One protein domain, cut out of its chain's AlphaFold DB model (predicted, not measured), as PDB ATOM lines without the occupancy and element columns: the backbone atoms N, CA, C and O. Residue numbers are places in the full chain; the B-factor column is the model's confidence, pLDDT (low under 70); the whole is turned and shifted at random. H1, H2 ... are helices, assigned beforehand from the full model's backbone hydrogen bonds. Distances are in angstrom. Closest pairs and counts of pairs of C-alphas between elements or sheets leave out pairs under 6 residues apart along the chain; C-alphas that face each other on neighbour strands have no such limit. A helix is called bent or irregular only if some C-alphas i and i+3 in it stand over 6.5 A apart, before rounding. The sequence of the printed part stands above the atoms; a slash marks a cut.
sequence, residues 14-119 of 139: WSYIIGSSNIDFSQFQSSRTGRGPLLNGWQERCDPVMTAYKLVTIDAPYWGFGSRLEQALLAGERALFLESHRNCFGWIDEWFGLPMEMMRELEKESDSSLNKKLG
ATOM      1  N   TRP A  14      40.519   4.619  28.354       90.81
ATOM      2  CA  TRP A  14      40.005   4.185  29.648       90.81
ATOM      3  C   TRP A  14      41.090   4.170  30.718       90.81
ATOM      4  O   TRP A  14      40.813   4.574  31.844       90.81
ATOM      5  N   SER A  15      42.328   3.808  30.373       84.56
ATOM      6  CA  SER A  15      43.454   3.880  31.307       84.56
ATOM      7  C   SER A  15      43.711   5.317  31.779       84.56
ATOM      8  O   SER A  15      43.998   5.538  32.952       84.56
ATOM      9  N   TYR A  16      43.521   6.311  30.901       86.50
ATOM     10  CA  TYR A  16      43.582   7.726  31.281       86.50
ATOM     11  C   TYR A  16      42.450   8.133  32.237       86.50
ATOM     12  O   TYR A  16      42.705   8.827  33.219       86.50
ATOM     13  N   ILE A  17      41.208   7.707  31.970       90.75
ATOM     14  CA  ILE A  17      40.038   8.063  32.794       90.75
ATOM     15  C   ILE A  17      40.098   7.429  34.186       90.75
ATOM     16  O   ILE A  17      39.786   8.095  35.171       90.75
ATOM     17  N   ILE A  18      40.489   6.157  34.270       90.38
ATOM     18  CA  ILE A  18      40.624   5.443  35.547       90.38
ATOM     19  C   ILE A  18      41.856   5.934  36.327       90.38
ATOM     20  O   ILE A  18      41.868   5.891  37.556       90.38
ATOM     21  N   GLY A  19      42.854   6.470  35.620       84.00
ATOM     22  CA  GLY A  19      44.168   6.770  36.168       84.00
ATOM     23  C   GLY A  19      45.036   5.518  36.146       84.00
ATOM     24  O   GLY A  19      44.551   4.415  36.356       84.00
ATOM     25  N   SER A  20      46.322   5.678  35.843       79.94
ATOM     26  CA  SER A  20      47.262   4.557  35.781       79.94
ATOM     27  C   SER A  20      48.336   4.693  36.848       79.94
ATOM     28  O   SER A  20      48.876   5.782  37.064       79.94
ATOM     29  N   SER A  21      48.684   3.579  37.484       78.31
ATOM     30  CA  SER A  21      49.806   3.486  38.405       78.31
ATOM     31  C   SER A  21      51.087   3.918  37.684       78.31
ATOM     32  O   SER A  21      51.431   3.348  36.647       78.31
ATOM     33  N   ASN A  22      51.848   4.853  38.255       83.88
ATOM     34  CA  ASN A  22      53.160   5.248  37.717       83.88
ATOM     35  C   ASN A  22      54.274   4.226  38.030       83.88
ATOM     36  O   ASN A  22      55.455   4.518  37.842       83.88
ATOM     37  N   ILE A  23      53.917   3.051  38.554       89.62
ATOM     38  CA  ILE A  23      54.862   2.000  38.924       89.62
ATOM     39  C   ILE A  23      55.239   1.213  37.670       89.62
ATOM     40  O   ILE A  23      54.386   0.627  36.998       89.62
ATOM     41  N   ASP A  24      56.537   1.173  37.379       91.94
ATOM     42  CA  ASP A  24      57.099   0.299  36.355       91.94
ATOM     43  C   ASP A  24      57.348  -1.096  36.942       91.94
ATOM     44  O   ASP A  24      58.331  -1.328  37.652       91.94
ATOM     45  N   PHE A  25      56.463  -2.048  36.639       93.94
ATOM     46  CA  PHE A  25      56.583  -3.416  37.147       93.94
ATOM     47  C   PHE A  25      57.770  -4.196  36.589       93.94
ATOM     48  O   PHE A  25      58.153  -5.193  37.195       93.94
ATOM     49  N   SER A  26      58.400  -3.733  35.507       93.62
ATOM     50  CA  SER A  26      59.652  -4.326  35.032       93.62
ATOM     51  C   SER A  26      60.844  -3.991  35.938       93.62
ATOM     52  O   SER A  26      61.863  -4.676  35.874       93.62
ATOM     53  N   GLN A  27      60.715  -2.962  36.786       94.50
ATOM     54  CA  GLN A  27      61.746  -2.508  37.729       94.50
ATOM     55  C   GLN A  27      61.328  -2.666  39.195       94.50
ATOM     56  O   GLN A  27      62.176  -2.698  40.084       94.50
ATOM     57  N   PHE A  28      60.028  -2.754  39.468       96.00
ATOM     58  CA  PHE A  28      59.506  -2.880  40.820       96.00
ATOM     59  C   PHE A  28      59.792  -4.262  41.414       96.00
ATOM     60  O   PHE A  28      59.391  -5.286  40.860       96.00
ATOM     61  N   GLN A  29      60.407  -4.279  42.593       96.81
ATOM     62  CA  GLN A  29      60.524  -5.465  43.429       96.81
ATOM     63  C   GLN A  29      60.107  -5.117  44.858       96.81
ATOM     64  O   GLN A  29      60.609  -4.164  45.451       96.81
ATOM     65  N   SER A  30      59.191  -5.908  45.407       97.06
ATOM     66  CA  SER A  30      58.719  -5.790  46.784       97.06
ATOM     67  C   SER A  30      59.855  -6.055  47.766       97.06
ATOM     68  O   SER A  30      60.477  -7.119  47.742       97.06
ATOM     69  N   SER A  31      60.075  -5.120  48.686       96.94
ATOM     70  CA  SER A  31      61.075  -5.249  49.749       96.94
ATOM     71  C   SER A  31      60.656  -6.248  50.830       96.94
ATOM     72  O   SER A  31      61.508  -6.876  51.459       96.94
ATOM     73  N   ARG A  32      59.344  -6.436  51.034       96.81
ATOM     74  CA  ARG A  32      58.805  -7.318  52.081       96.81
ATOM     75  C   ARG A  32      58.617  -8.759  51.630       96.81
ATOM     76  O   ARG A  32      58.699  -9.661  52.458       96.81
ATOM     77  N   THR A  33      58.345  -8.977  50.345       95.81
ATOM     78  CA  THR A  33      58.037 -10.310  49.797       95.81
ATOM     79  C   THR A  33      59.065 -10.810  48.787       95.81
ATOM     80  O   THR A  33      59.059 -11.994  48.461       95.81
ATOM     81  N   GLY A  34      59.917  -9.929  48.253       95.75
ATOM     82  CA  GLY A  34      60.850 -10.242  47.166       95.75
ATOM     83  C   GLY A  34      60.186 -10.433  45.796       95.75
ATOM     84  O   GLY A  34      60.881 -10.741  44.828       95.75
ATOM     85  N   ARG A  35      58.858 -10.269  45.688       95.75
ATOM     86  CA  ARG A  35      58.111 -10.430  44.433       95.75
ATOM     87  C   ARG A  35      58.420  -9.324  43.433       95.75
ATOM     88  O   ARG A  35      58.599  -8.172  43.813       95.75
ATOM     89  N   GLY A  36      58.365  -9.677  42.152       94.56
ATOM     90  CA  GLY A  36      58.820  -8.819  41.061       94.56
ATOM     91  C   GLY A  36      60.341  -8.912  40.859       94.56
ATOM     92  O   GLY A  36      61.028  -9.554  41.657       94.56
ATOM     93  N   PRO A  37      60.881  -8.306  39.793       96.00
ATOM     94  CA  PRO A  37      60.162  -7.600  38.731       96.00
ATOM     95  C   PRO A  37      59.312  -8.518  37.846       96.00
ATOM     96  O   PRO A  37      59.631  -9.690  37.639       96.00
ATOM     97  N   LEU A  38      58.215  -7.979  37.317       95.31
ATOM     98  CA  LEU A  38      57.340  -8.670  36.374       95.31
ATOM     99  C   LEU A  38      57.875  -8.477  34.952       95.31
ATOM    100  O   LEU A  38      57.569  -7.502  34.270       95.31
ATOM    101  N   LEU A  39      58.720  -9.412  34.523       94.25
ATOM    102  CA  LEU A  39      59.254  -9.472  33.161       94.25
ATOM    103  C   LEU A  39      58.350 -10.317  32.247       94.25
ATOM    104  O   LEU A  39      57.405 -10.961  32.698       94.25
ATOM    105  N   ASN A  40      58.666 -10.365  30.951       93.00
ATOM    106  CA  ASN A  40      57.957 -11.238  30.013       93.00
ATOM    107  C   ASN A  40      57.957 -12.699  30.504       93.00
ATOM    108  O   ASN A  40      59.018 -13.264  30.789       93.00
ATOM    109  N   GLY A  41      56.765 -13.294  30.589       92.62
ATOM    110  CA  GLY A  41      56.563 -14.648  31.112       92.62
ATOM    111  C   GLY A  41      56.653 -14.757  32.639       92.62
ATOM    112  O   GLY A  41      56.939 -15.839  33.151       92.62
ATOM    113  N   TRP A  42      56.444 -13.664  33.387       94.44
ATOM    114  CA  TRP A  42      56.468 -13.675  34.857       94.44
ATOM    115  C   TRP A  42      55.499 -14.701  35.457       94.44
ATOM    116  O   TRP A  42      55.804 -15.295  36.489       94.44
ATOM    117  N   GLN A  43      54.374 -14.966  34.786       93.75
ATOM    118  CA  GLN A  43      53.352 -15.909  35.237       93.75
ATOM    119  C   GLN A  43      53.896 -17.337  35.413       93.75
ATOM    120  O   GLN A  43      53.414 -18.062  36.276       93.75
ATOM    121  N   GLU A  44      54.904 -17.736  34.630       93.06
ATOM    122  CA  GLU A  44      55.518 -19.074  34.693       93.06
ATOM    123  C   GLU A  44      56.618 -19.179  35.759       93.06
ATOM    124  O   GLU A  44      57.034 -20.276  36.126       93.06
ATOM    125  N   ARG A  45      57.137 -18.035  36.219       90.38
ATOM    126  CA  ARG A  45      58.316 -17.950  37.095       90.38
ATOM    127  C   ARG A  45      57.975 -17.522  38.517       90.38
ATOM    128  O   ARG A  45      58.816 -17.646  39.403       90.38
ATOM    129  N   CYS A  46      56.782 -16.978  38.730       91.19
ATOM    130  CA  CYS A  46      56.313 -16.575  40.044       91.19
ATOM    131  C   CYS A  46      55.618 -17.735  40.759       91.19
ATOM    132  O   CYS A  46      54.832 -18.463  40.164       91.19
ATOM    133  N   ASP A  47      55.858 -17.845  42.064       90.44
ATOM    134  CA  ASP A  47      55.143 -18.754  42.956       90.44
ATOM    135  C   ASP A  47      54.990 -18.096  44.344       90.44
ATOM    136  O   ASP A  47      55.941 -17.487  44.841       90.44
ATOM    137  N   PRO A  48      53.805 -18.147  44.980       93.38
ATOM    138  CA  PRO A  48      52.522 -18.573  44.415       93.38
ATOM    139  C   PRO A  48      51.930 -17.595  43.387       93.38
ATOM    140  O   PRO A  48      52.161 -16.380  43.452       93.38
ATOM    141  N   VAL A  49      51.108 -18.127  42.481       93.31
ATOM    142  CA  VAL A  49      50.261 -17.379  41.534       93.31
ATOM    143  C   VAL A  49      48.807 -17.800  41.731       93.31
ATOM    144  O   VAL A  49      48.514 -18.966  41.985       93.31
ATOM    145  N   MET A  50      47.890 -16.840  41.623       95.19
ATOM    146  CA  MET A  50      46.449 -17.081  41.650       95.19
ATOM    147  C   MET A  50      45.778 -16.466  40.425       95.19
ATOM    148  O   MET A  50      46.340 -15.596  39.761       95.19
ATOM    149  N   THR A  51      44.556 -16.902  40.133       94.69
ATOM    150  CA  THR A  51      43.747 -16.367  39.035       94.69
ATOM    151  C   THR A  51      42.343 -16.066  39.534       94.69
ATOM    152  O   THR A  51      41.687 -16.930  40.112       94.69
ATOM    153  N   ALA A  52      41.875 -14.842  39.290       95.50
ATOM    154  CA  ALA A  52      40.508 -14.428  39.573       95.50
ATOM    155  C   ALA A  52      39.667 -14.484  38.288       95.50
ATOM    156  O   ALA A  52      39.958 -13.788  37.315       95.50
ATOM    157  N   TYR A  53      38.603 -15.288  38.294       96.06
ATOM    158  CA  TYR A  53      37.657 -15.394  37.184       96.06
ATOM    159  C   TYR A  53      36.478 -14.447  37.429       96.06
ATOM    160  O   TYR A  53      35.589 -14.752  38.221       96.06
ATOM    161  N   LYS A  54      36.479 -13.282  36.769       95.00
ATOM    162  CA  LYS A  54      35.418 -12.271  36.894       95.00
ATOM    163  C   LYS A  54      34.459 -12.360  35.707       95.00
ATOM    164  O   LYS A  54      34.820 -11.992  34.592       95.00
ATOM    165  N   LEU A  55      33.247 -12.862  35.946       95.94
ATOM    166  CA  LEU A  55      32.174 -12.869  34.953       95.94
ATOM    167  C   LEU A  55      31.424 -11.535  35.012       95.94
ATOM    168  O   LEU A  55      30.812 -11.221  36.029       95.94
ATOM    169  N   VAL A  56      31.468 -10.771  33.921       95.31
ATOM    170  CA  VAL A  56      30.746  -9.500  33.785       95.31
ATOM    171  C   VAL A  56      29.600  -9.688  32.804       95.31
ATOM    172  O   VAL A  56      29.796 -10.178  31.692       95.31
ATOM    173  N   THR A  57      28.400  -9.294  33.214       94.81
ATOM    174  CA  THR A  57      27.213  -9.264  32.360       94.81
ATOM    175  C   THR A  57      26.661  -7.851  32.377       94.81
ATOM    176  O   THR A  57      26.364  -7.319  33.442       94.81
ATOM    177  N   ILE A  58      26.564  -7.244  31.197       94.12
ATOM    178  CA  ILE A  58      26.013  -5.905  31.010       94.12
ATOM    179  C   ILE A  58      24.836  -6.044  30.061       94.12
ATOM    180  O   ILE A  58      24.990  -6.601  28.977       94.12
ATOM    181  N   ASP A  59      23.685  -5.555  30.496       93.12
ATOM    182  CA  ASP A  59      22.468  -5.474  29.698       93.12
ATOM    183  C   ASP A  59      22.029  -4.011  29.701       93.12
ATOM    184  O   ASP A  59      21.666  -3.463  30.748       93.12
ATOM    185  N   ALA A  60      22.148  -3.349  28.549       91.94
ATOM    186  CA  ALA A  60      21.750  -1.958  28.388       91.94
ATOM    187  C   ALA A  60      20.660  -1.861  27.308       91.94
ATOM    188  O   ALA A  60      20.958  -1.537  26.150       91.94
ATOM    189  N   PRO A  61      19.377  -2.075  27.671       86.69
ATOM    190  CA  PRO A  61      18.262  -2.162  26.728       86.69
ATOM    191  C   PRO A  61      17.807  -0.773  26.248       86.69
ATOM    192  O   PRO A  61      16.663  -0.354  26.428       86.69
ATOM    193  N   TYR A  62      18.721  -0.035  25.619       90.69
ATOM    194  CA  TYR A  62      18.492   1.294  25.066       90.69
ATOM    195  C   TYR A  62      18.350   1.236  23.548       90.69
ATOM    196  O   TYR A  62      19.240   0.773  22.826       90.69
ATOM    197  N   TRP A  63      17.233   1.767  23.044       89.50
ATOM    198  CA  TRP A  63      16.965   1.808  21.610       89.50
ATOM    199  C   TRP A  63      18.028   2.621  20.857       89.50
ATOM    200  O   TRP A  63      18.360   3.748  21.227       89.50
ATOM    201  N   GLY A  64      18.557   2.044  19.777       89.12
ATOM    202  CA  GLY A  64      19.503   2.690  18.862       89.12
ATOM    203  C   GLY A  64      20.979   2.656  19.281       89.12
ATOM    204  O   GLY A  64      21.830   2.629  18.396       89.12
ATOM    205  N   PHE A  65      21.302   2.606  20.582       90.94
ATOM    206  CA  PHE A  65      22.696   2.676  21.067       90.94
ATOM    207  C   PHE A  65      23.091   1.637  22.130       90.94
ATOM    208  O   PHE A  65      24.243   1.664  22.561       90.94
ATOM    209  N   GLY A  66      22.204   0.713  22.520       91.00
ATOM    210  CA  GLY A  66      22.469  -0.287  23.570       91.00
ATOM    211  C   GLY A  66      23.800  -1.024  23.402       91.00
ATOM    212  O   GLY A  66      24.640  -0.974  24.292       91.00
ATOM    213  N   SER A  67      24.080  -1.561  22.210       92.00
ATOM    214  CA  SER A  67      25.331  -2.294  21.950       92.00
ATOM    215  C   SER A  67      26.596  -1.444  22.110       92.00
ATOM    216  O   SER A  67      27.608  -1.920  22.617       92.00
ATOM    217  N   ARG A  68      26.557  -0.168  21.702       93.50
ATOM    218  CA  ARG A  68      27.692   0.753  21.878       93.50
ATOM    219  C   ARG A  68      27.889   1.116  23.347       93.50
ATOM    220  O   ARG A  68      29.027   1.260  23.781       93.50
ATOM    221  N   LEU A  69      26.797   1.262  24.096       94.75
ATOM    222  CA  LEU A  69      26.837   1.524  25.529       94.75
ATOM    223  C   LEU A  69      27.394   0.317  26.297       94.75
ATOM    224  O   LEU A  69      28.303   0.486  27.104       94.75
ATOM    225  N   GLU A  70      26.930  -0.893  25.990       95.12
ATOM    226  CA  GLU A  70      27.446  -2.141  26.569       95.12
ATOM    227  C   GLU A  70      28.944  -2.302  26.315       95.12
ATOM    228  O   GLU A  70      29.704  -2.577  27.240       95.12
ATOM    229  N   GLN A  71      29.394  -2.067  25.078       93.38
ATOM    230  CA  GLN A  71      30.815  -2.113  24.731       93.38
ATOM    231  C   GLN A  71      31.642  -1.083  25.506       93.38
ATOM    232  O   GLN A  71      32.743  -1.400  25.955       93.38
ATOM    233  N   ALA A  72      31.125   0.138  25.674       93.94
ATOM    234  CA  ALA A  72      31.804   1.179  26.435       93.94
ATOM    235  C   ALA A  72      31.938   0.793  27.916       93.94
ATOM    236  O   ALA A  72      33.025   0.907  28.479       93.94
ATOM    237  N   LEU A  73      30.867   0.282  28.526       94.44
ATOM    238  CA  LEU A  73      30.877  -0.167  29.918       94.44
ATOM    239  C   LEU A  73      31.810  -1.369  30.119       94.44
ATOM    240  O   LEU A  73      32.608  -1.364  31.049       94.44
ATOM    241  N   LEU A  74      31.787  -2.355  29.214       94.56
ATOM    242  CA  LEU A  74      32.706  -3.500  29.256       94.56
ATOM    243  C   LEU A  74      34.175  -3.060  29.161       94.56
ATOM    244  O   LEU A  74      35.027  -3.603  29.864       94.56
ATOM    245  N   ALA A  75      34.482  -2.077  28.311       93.12
ATOM    246  CA  ALA A  75      35.832  -1.534  28.194       93.12
ATOM    247  C   ALA A  75      36.264  -0.778  29.464       93.12
ATOM    248  O   ALA A  75      37.398  -0.948  29.916       93.12
ATOM    249  N   GLY A  76      35.350  -0.014  30.073       93.81
ATOM    250  CA  GLY A  76      35.573   0.644  31.361       93.81
ATOM    251  C   GLY A  76      35.847  -0.351  32.492       93.81
ATOM    252  O   GLY A  76      36.849  -0.215  33.189       93.81
ATOM    253  N   GLU A  77      35.026  -1.397  32.627       94.38
ATOM    254  CA  GLU A  77      35.214  -2.466  33.622       94.38
ATOM    255  C   GLU A  77      36.548  -3.201  33.438       94.38
ATOM    256  O   GLU A  77      37.269  -3.464  34.402       94.38
ATOM    257  N   ARG A  78      36.933  -3.488  32.188       93.19
ATOM    258  CA  ARG A  78      38.229  -4.105  31.885       93.19
ATOM    259  C   ARG A  78      39.394  -3.231  32.349       93.19
ATOM    260  O   ARG A  78      40.322  -3.741  32.975       93.19
ATOM    261  N   ALA A  79      39.353  -1.931  32.055       93.12
ATOM    262  CA  ALA A  79      40.383  -0.991  32.493       93.12
ATOM    263  C   ALA A  79      40.421  -0.862  34.023       93.12
ATOM    264  O   ALA A  79      41.500  -0.912  34.613       93.12
ATOM    265  N   LEU A  80      39.251  -0.789  34.667       93.81
ATOM    266  CA  LEU A  80      39.120  -0.747  36.121       93.81
ATOM    267  C   LEU A  80      39.736  -1.985  36.776       93.81
ATOM    268  O   LEU A  80      40.514  -1.861  37.722       93.81
ATOM    269  N   PHE A  81      39.428  -3.186  36.281       94.94
ATOM    270  CA  PHE A  81      40.014  -4.411  36.817       94.94
ATOM    271  C   PHE A  81      41.513  -4.484  36.598       94.94
ATOM    272  O   PHE A  81      42.212  -4.868  37.536       94.94
ATOM    273  N   LEU A  82      42.012  -4.144  35.410       93.88
ATOM    274  CA  LEU A  82      43.446  -4.146  35.155       93.88
ATOM    275  C   LEU A  82      44.157  -3.244  36.167       93.88
ATOM    276  O   LEU A  82      45.017  -3.717  36.907       93.88
ATOM    277  N   GLU A  83      43.729  -1.989  36.266       93.69
ATOM    278  CA  GLU A  83      44.334  -1.010  37.162       93.69
ATOM    279  C   GLU A  83      44.209  -1.393  38.642       93.69
ATOM    280  O   GLU A  83      45.171  -1.281  39.397       93.69
ATOM    281  N   SER A  84      43.064  -1.935  39.063       94.50
ATOM    282  CA  SER A  84      42.887  -2.407  40.442       94.50
ATOM    283  C   SER A  84      43.926  -3.468  40.810       94.50
ATOM    284  O   SER A  84      44.539  -3.383  41.870       94.50
ATOM    285  N   HIS A  85      44.185  -4.447  39.933       95.38
ATOM    286  CA  HIS A  85      45.184  -5.481  40.223       95.38
ATOM    287  C   HIS A  85      46.620  -4.956  40.119       95.38
ATOM    288  O   HIS A  85      47.480  -5.424  40.869       95.38
ATOM    289  N   ARG A  86      46.885  -3.975  39.243       94.81
ATOM    290  CA  ARG A  86      48.170  -3.259  39.224       94.81
ATOM    291  C   ARG A  86      48.415  -2.584  40.569       94.81
ATOM    292  O   ARG A  86      49.464  -2.807  41.160       94.81
ATOM    293  N   ASN A  87      47.434  -1.856  41.097       95.00
ATOM    294  CA  ASN A  87      47.536  -1.210  42.405       95.00
ATOM    295  C   ASN A  87      47.690  -2.225  43.541       95.00
ATOM    296  O   ASN A  87      48.567  -2.058  44.385       95.00
ATOM    297  N   CYS A  88      46.940  -3.333  43.523       95.44
ATOM    298  CA  CYS A  88      47.143  -4.415  44.488       95.44
ATOM    299  C   CYS A  88      48.593  -4.923  44.481       95.44
ATOM    300  O   CYS A  88      49.181  -5.097  45.543       95.44
ATOM    301  N   PHE A  89      49.190  -5.157  43.311       95.81
ATOM    302  CA  PHE A  89      50.575  -5.618  43.243       95.81
ATOM    303  C   PHE A  89      51.586  -4.517  43.598       95.81
ATOM    304  O   PHE A  89      52.517  -4.761  44.359       95.81
ATOM    305  N   GLY A  90      51.393  -3.299  43.094       95.94
ATOM    306  CA  GLY A  90      52.283  -2.163  43.333       95.94
ATOM    307  C   GLY A  90      52.338  -1.716  44.792       95.94
ATOM    308  O   GLY A  90      53.392  -1.288  45.255       95.94
ATOM    309  N   TRP A  91      51.245  -1.887  45.537       95.94
ATOM    310  CA  TRP A  91      51.168  -1.583  46.970       95.94
ATOM    311  C   TRP A  91      51.338  -2.815  47.861       95.94
ATOM    312  O   TRP A  91      50.990  -2.780  49.038       95.94
ATOM    313  N   ILE A  92      51.889  -3.919  47.339       97.00
ATOM    314  CA  ILE A  92      52.073  -5.158  48.112       97.00
ATOM    315  C   ILE A  92      52.845  -4.958  49.415       97.00
ATOM    316  O   ILE A  92      52.512  -5.578  50.421       97.00
ATOM    317  N   ASP A  93      53.825  -4.056  49.439       97.06
ATOM    318  CA  ASP A  93      54.581  -3.768  50.659       97.06
ATOM    319  C   ASP A  93      53.728  -3.080  51.740       97.06
ATOM    320  O   ASP A  93      54.031  -3.201  52.927       97.06
ATOM    321  N   GLU A  94      52.637  -2.415  51.365       95.19
ATOM    322  CA  GLU A  94      51.743  -1.731  52.301       95.19
ATOM    323  C   GLU A  94      50.795  -2.719  52.983       95.19
ATOM    324  O   GLU A  94      50.626  -2.672  54.201       95.19
ATOM    325  N   TRP A  95      50.217  -3.658  52.224       95.06
ATOM    326  CA  TRP A  95      49.181  -4.551  52.751       95.06
ATOM    327  C   TRP A  95      49.662  -5.950  53.141       95.06
ATOM    328  O   TRP A  95      48.994  -6.624  53.928       95.06
ATOM    329  N   PHE A  96      50.803  -6.424  52.629       96.19
ATOM    330  CA  PHE A  96      51.265  -7.780  52.923       96.19
ATOM    331  C   PHE A  96      51.456  -7.978  54.435       96.19
ATOM    332  O   PHE A  96      52.125  -7.195  55.101       96.19
ATOM    333  N   GLY A  97      50.863  -9.020  55.015       95.12
ATOM    334  CA  GLY A  97      50.974  -9.293  56.452       95.12
ATOM    335  C   GLY A  97      50.293  -8.276  57.379       95.12
ATOM    336  O   GLY A  97      50.572  -8.306  58.577       95.12
ATOM    337  N   LEU A  98      49.428  -7.387  56.869       95.00
ATOM    338  CA  LEU A  98      48.532  -6.619  57.736       95.00
ATOM    339  C   LEU A  98      47.555  -7.567  58.457       95.00
ATOM    340  O   LEU A  98      47.018  -8.480  57.824       95.00
ATOM    341  N   PRO A  99      47.305  -7.368  59.764       96.44
ATOM    342  CA  PRO A  99      46.306  -8.146  60.480       96.44
ATOM    343  C   PRO A  99      44.897  -7.770  60.007       96.44
ATOM    344  O   PRO A  99      44.625  -6.616  59.666       96.44
ATOM    345  N   MET A 100      43.986  -8.743  60.021       95.06
ATOM    346  CA  MET A 100      42.605  -8.552  59.562       95.06
ATOM    347  C   MET A 100      41.865  -7.478  60.363       95.06
ATOM    348  O   MET A 100      41.028  -6.767  59.812       95.06
ATOM    349  N   GLU A 101      42.174  -7.338  61.651       96.06
ATOM    350  CA  GLU A 101      41.616  -6.305  62.522       96.06
ATOM    351  C   GLU A 101      41.968  -4.904  62.008       96.06
ATOM    352  O   GLU A 101      41.077  -4.075  61.844       96.06
ATOM    353  N   MET A 102      43.236  -4.674  61.647       95.56
ATOM    354  CA  MET A 102      43.679  -3.400  61.071       95.56
ATOM    355  C   MET A 102      43.036  -3.151  59.702       95.56
ATOM    356  O   MET A 102      42.638  -2.029  59.407       95.56
ATOM    357  N   MET A 103      42.876  -4.187  58.866       94.50
ATOM    358  CA  MET A 103      42.179  -4.034  57.579       94.50
ATOM    359  C   MET A 103      40.733  -3.553  57.768       94.50
ATOM    360  O   MET A 103      40.296  -2.657  57.051       94.50
ATOM    361  N   ARG A 104      40.013  -4.090  58.762       96.31
ATOM    362  CA  ARG A 104      38.643  -3.656  59.096       96.31
ATOM    363  C   ARG A 104      38.591  -2.222  59.620       96.31
ATOM    364  O   ARG A 104      37.646  -1.493  59.327       96.31
ATOM    365  N   GLU A 105      39.584  -1.806  60.403       96.25
ATOM    366  CA  GLU A 105      39.685  -0.419  60.876       96.25
ATOM    367  C   GLU A 105      39.920   0.553  59.713       96.25
ATOM    368  O   GLU A 105      39.220   1.563  59.614       96.25
ATOM    369  N   LEU A 106      40.829   0.210  58.793       95.06
ATOM    370  CA  LEU A 106      41.103   0.990  57.583       95.06
ATOM    371  C   LEU A 106      39.886   1.074  56.651       95.06
ATOM    372  O   LEU A 106      39.625   2.135  56.084       95.06
ATOM    373  N   GLU A 107      39.126  -0.014  56.504       95.19
ATOM    374  CA  GLU A 107      37.867  -0.034  55.749       95.19
ATOM    375  C   GLU A 107      36.853   0.942  56.362       95.19
ATOM    376  O   GLU A 107      36.342   1.824  55.672       95.19
ATOM    377  N   LYS A 108      36.657   0.888  57.685       95.62
ATOM    378  CA  LYS A 108      35.749   1.794  58.403       95.62
ATOM    379  C   LYS A 108      36.162   3.265  58.286       95.62
ATOM    380  O   LYS A 108      35.307   4.141  58.121       95.62
ATOM    381  N   GLU A 109      37.457   3.561  58.401       95.12
ATOM    382  CA  GLU A 109      37.977   4.919  58.212       95.12
ATOM    383  C   GLU A 109      37.752   5.397  56.772       95.12
ATOM    384  O   GLU A 109      37.261   6.513  56.553       95.12
ATOM    385  N   SER A 110      38.048   4.534  55.797       94.50
ATOM    386  CA  SER A 110      37.850   4.809  54.374       94.50
ATOM    387  C   SER A 110      36.388   5.130  54.087       94.50
ATOM    388  O   SER A 110      36.107   6.208  53.562       94.50
ATOM    389  N   ASP A 111      35.456   4.292  54.534       93.69
ATOM    390  CA  ASP A 111      34.015   4.489  54.364       93.69
ATOM    391  C   ASP A 111      33.523   5.801  54.977       93.69
ATOM    392  O   ASP A 111      32.788   6.562  54.344       93.69
ATOM    393  N   SER A 112      33.958   6.114  56.200       92.81
ATOM    394  CA  SER A 112      33.628   7.379  56.865       92.81
ATOM    395  C   SER A 112      34.129   8.583  56.060       92.81
ATOM    396  O   SER A 112      33.388   9.541  55.803       92.81
ATOM    397  N   SER A 113      35.379   8.519  55.592       93.56
ATOM    398  CA  SER A 113      35.992   9.581  54.797       93.56
ATOM    399  C   SER A 113      35.293   9.771  53.442       93.56
ATOM    400  O   SER A 113      35.082  10.911  53.012       93.56
ATOM    401  N   LEU A 114      34.882   8.675  52.795       92.69
ATOM    402  CA  LEU A 114      34.170   8.672  51.521       92.69
ATOM    403  C   LEU A 114      32.754   9.226  51.680       92.69
ATOM    404  O   LEU A 114      32.360  10.108  50.916       92.69
ATOM    405  N   ASN A 115      32.020   8.799  52.709       92.44
ATOM    406  CA  ASN A 115      30.685   9.318  53.010       92.44
ATOM    407  C   ASN A 115      30.709  10.830  53.262       92.44
ATOM    408  O   ASN A 115      29.874  11.559  52.721       92.44
ATOM    409  N   LYS A 116      31.717  11.323  53.995       92.44
ATOM    410  CA  LYS A 116      31.917  12.760  54.214       92.44
ATOM    411  C   LYS A 116      32.183  13.513  52.909       92.44
ATOM    412  O   LYS A 116      31.592  14.569  52.694       92.44
ATOM    413  N   LYS A 117      33.049  12.986  52.035       92.81
ATOM    414  CA  LYS A 117      33.352  13.593  50.723       92.81
ATOM    415  C   LYS A 117      32.135  13.609  49.796       92.81
ATOM    416  O   LYS A 117      31.966  14.563  49.045       92.81
ATOM    417  N   LEU A 118      31.294  12.578  49.866       91.75
ATOM    418  CA  LEU A 118      30.104  12.427  49.028       91.75
ATOM    419  C   LEU A 118      28.851  13.103  49.620       91.75
ATOM    420  O   LEU A 118      27.792  13.079  49.001       91.75
ATOM    421  N   GLY A 119      28.951  13.704  50.813       85.88
ATOM    422  CA  GLY A 119      27.836  14.384  51.479       85.88
ATOM    423  C   GLY A 119      26.730  13.445  51.979       85.88
ATOM    424  O   GLY A 119      25.591  13.877  52.139       85.88
TER     425      GLY A 119
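AT A GLANCE: This is residues 14 to 119 of the 139 residues of an uncharacterized protein of Erythranthe guttata (UniProt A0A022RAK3). One long helix, H3, makes the spine of a loose, open model: little H1 packs on its residues 75 to 83, and after residue 90 of H3 the short H4 leads round into a second long helix, H5, which folds back at a distance from H3 like the arm of a hook. Two long stretches with no named element make up much of the rest: residues 19 to 41 lead from H1 to the short H2, set off from the other helices, and residues 46 to 65 run back the length of H3 to the place where it begins. Residues 104 to 119, of which 104 to 118 belong to H5, stand free and stick out from the body. The printed part has 106 residues with five named helices, in the order H1, H2, H3, H4, H5, and no named strand; the class is all helix. The whole is loose, with a radius of gyration of the C-alphas of 17.9 A, and spans 52 by 41 by 24 A.

HOW THE PARTS SIT: Start at the first printed residue, where H1 takes residues 14 to 18. It touches H3, residues 66 to 90, with 9 pairs of C-alphas within 8 A. Look at the closest C-alphas of the two, those of Ser 15 and Ala 79, which are 5.9 A apart; the centres are 8.8 A apart. H3 touches H1 with residues 75 to 83 alone. Go on to H2, residues 42 to 45, which touches no helix and is apart from H1 and H3. After H3 comes H4, residues 92 to 95, and these two meet only through their link. H4 is apart from H1 and H2. The last helix, H5, residues 100 to 118, touches no helix and is apart from H1, H2, H3 and H4, with no C-alpha of any of them within 8 A. In the backbone of H1, H3 and H5, every O i to N i+4 pair is within hydrogen-bond range. H2 and H4 are too short for such a pair, and each has 1 O i to N i+3 pair, which is within range.

IN THESE COORDINATES: Find C-alpha 14 at (40.005, 4.185, 29.648), where H1 begins; it ends at residue 18. H2, from Trp 42 to Arg 45, is 5.2 A long from first to last C-alpha. Then look for C-alpha 66 at (22.469, -0.287, 23.570): from there H3 runs 35.8 A to C-alpha 90 at (52.283, -2.163, 43.333), with x and z both larger at its end. H4, from Ile 92 to Trp 95, is 5.5 A long. H5 begins at Met 100 and runs 26.6 A to C-alpha 118 at (30.104, 12.427, 49.028). None of the helices is bent.

THE WHOLE: The two C-alphas farthest apart are those of Ser 31 and Trp 63, at 52.8 A; look for them in the two long stretches with no named element. The first and last printed C-alphas, those of Trp 14 and Gly 119, are 27.0 A apart. Without the residues that stand free, the body has 90 residues and spans 53 by 36 by 24 A. The links from H1 to H2, of 23 residues, and from H2 to H3, of 20 residues, are long. Those from H3 to H4 and from H4 to H5 are tight, with 1 and 4 residues. The printed part has no cut. In the B-factor column you will find a mean pLDDT of 93.3 for the printed part of this predicted model, and no printed residue is under 70.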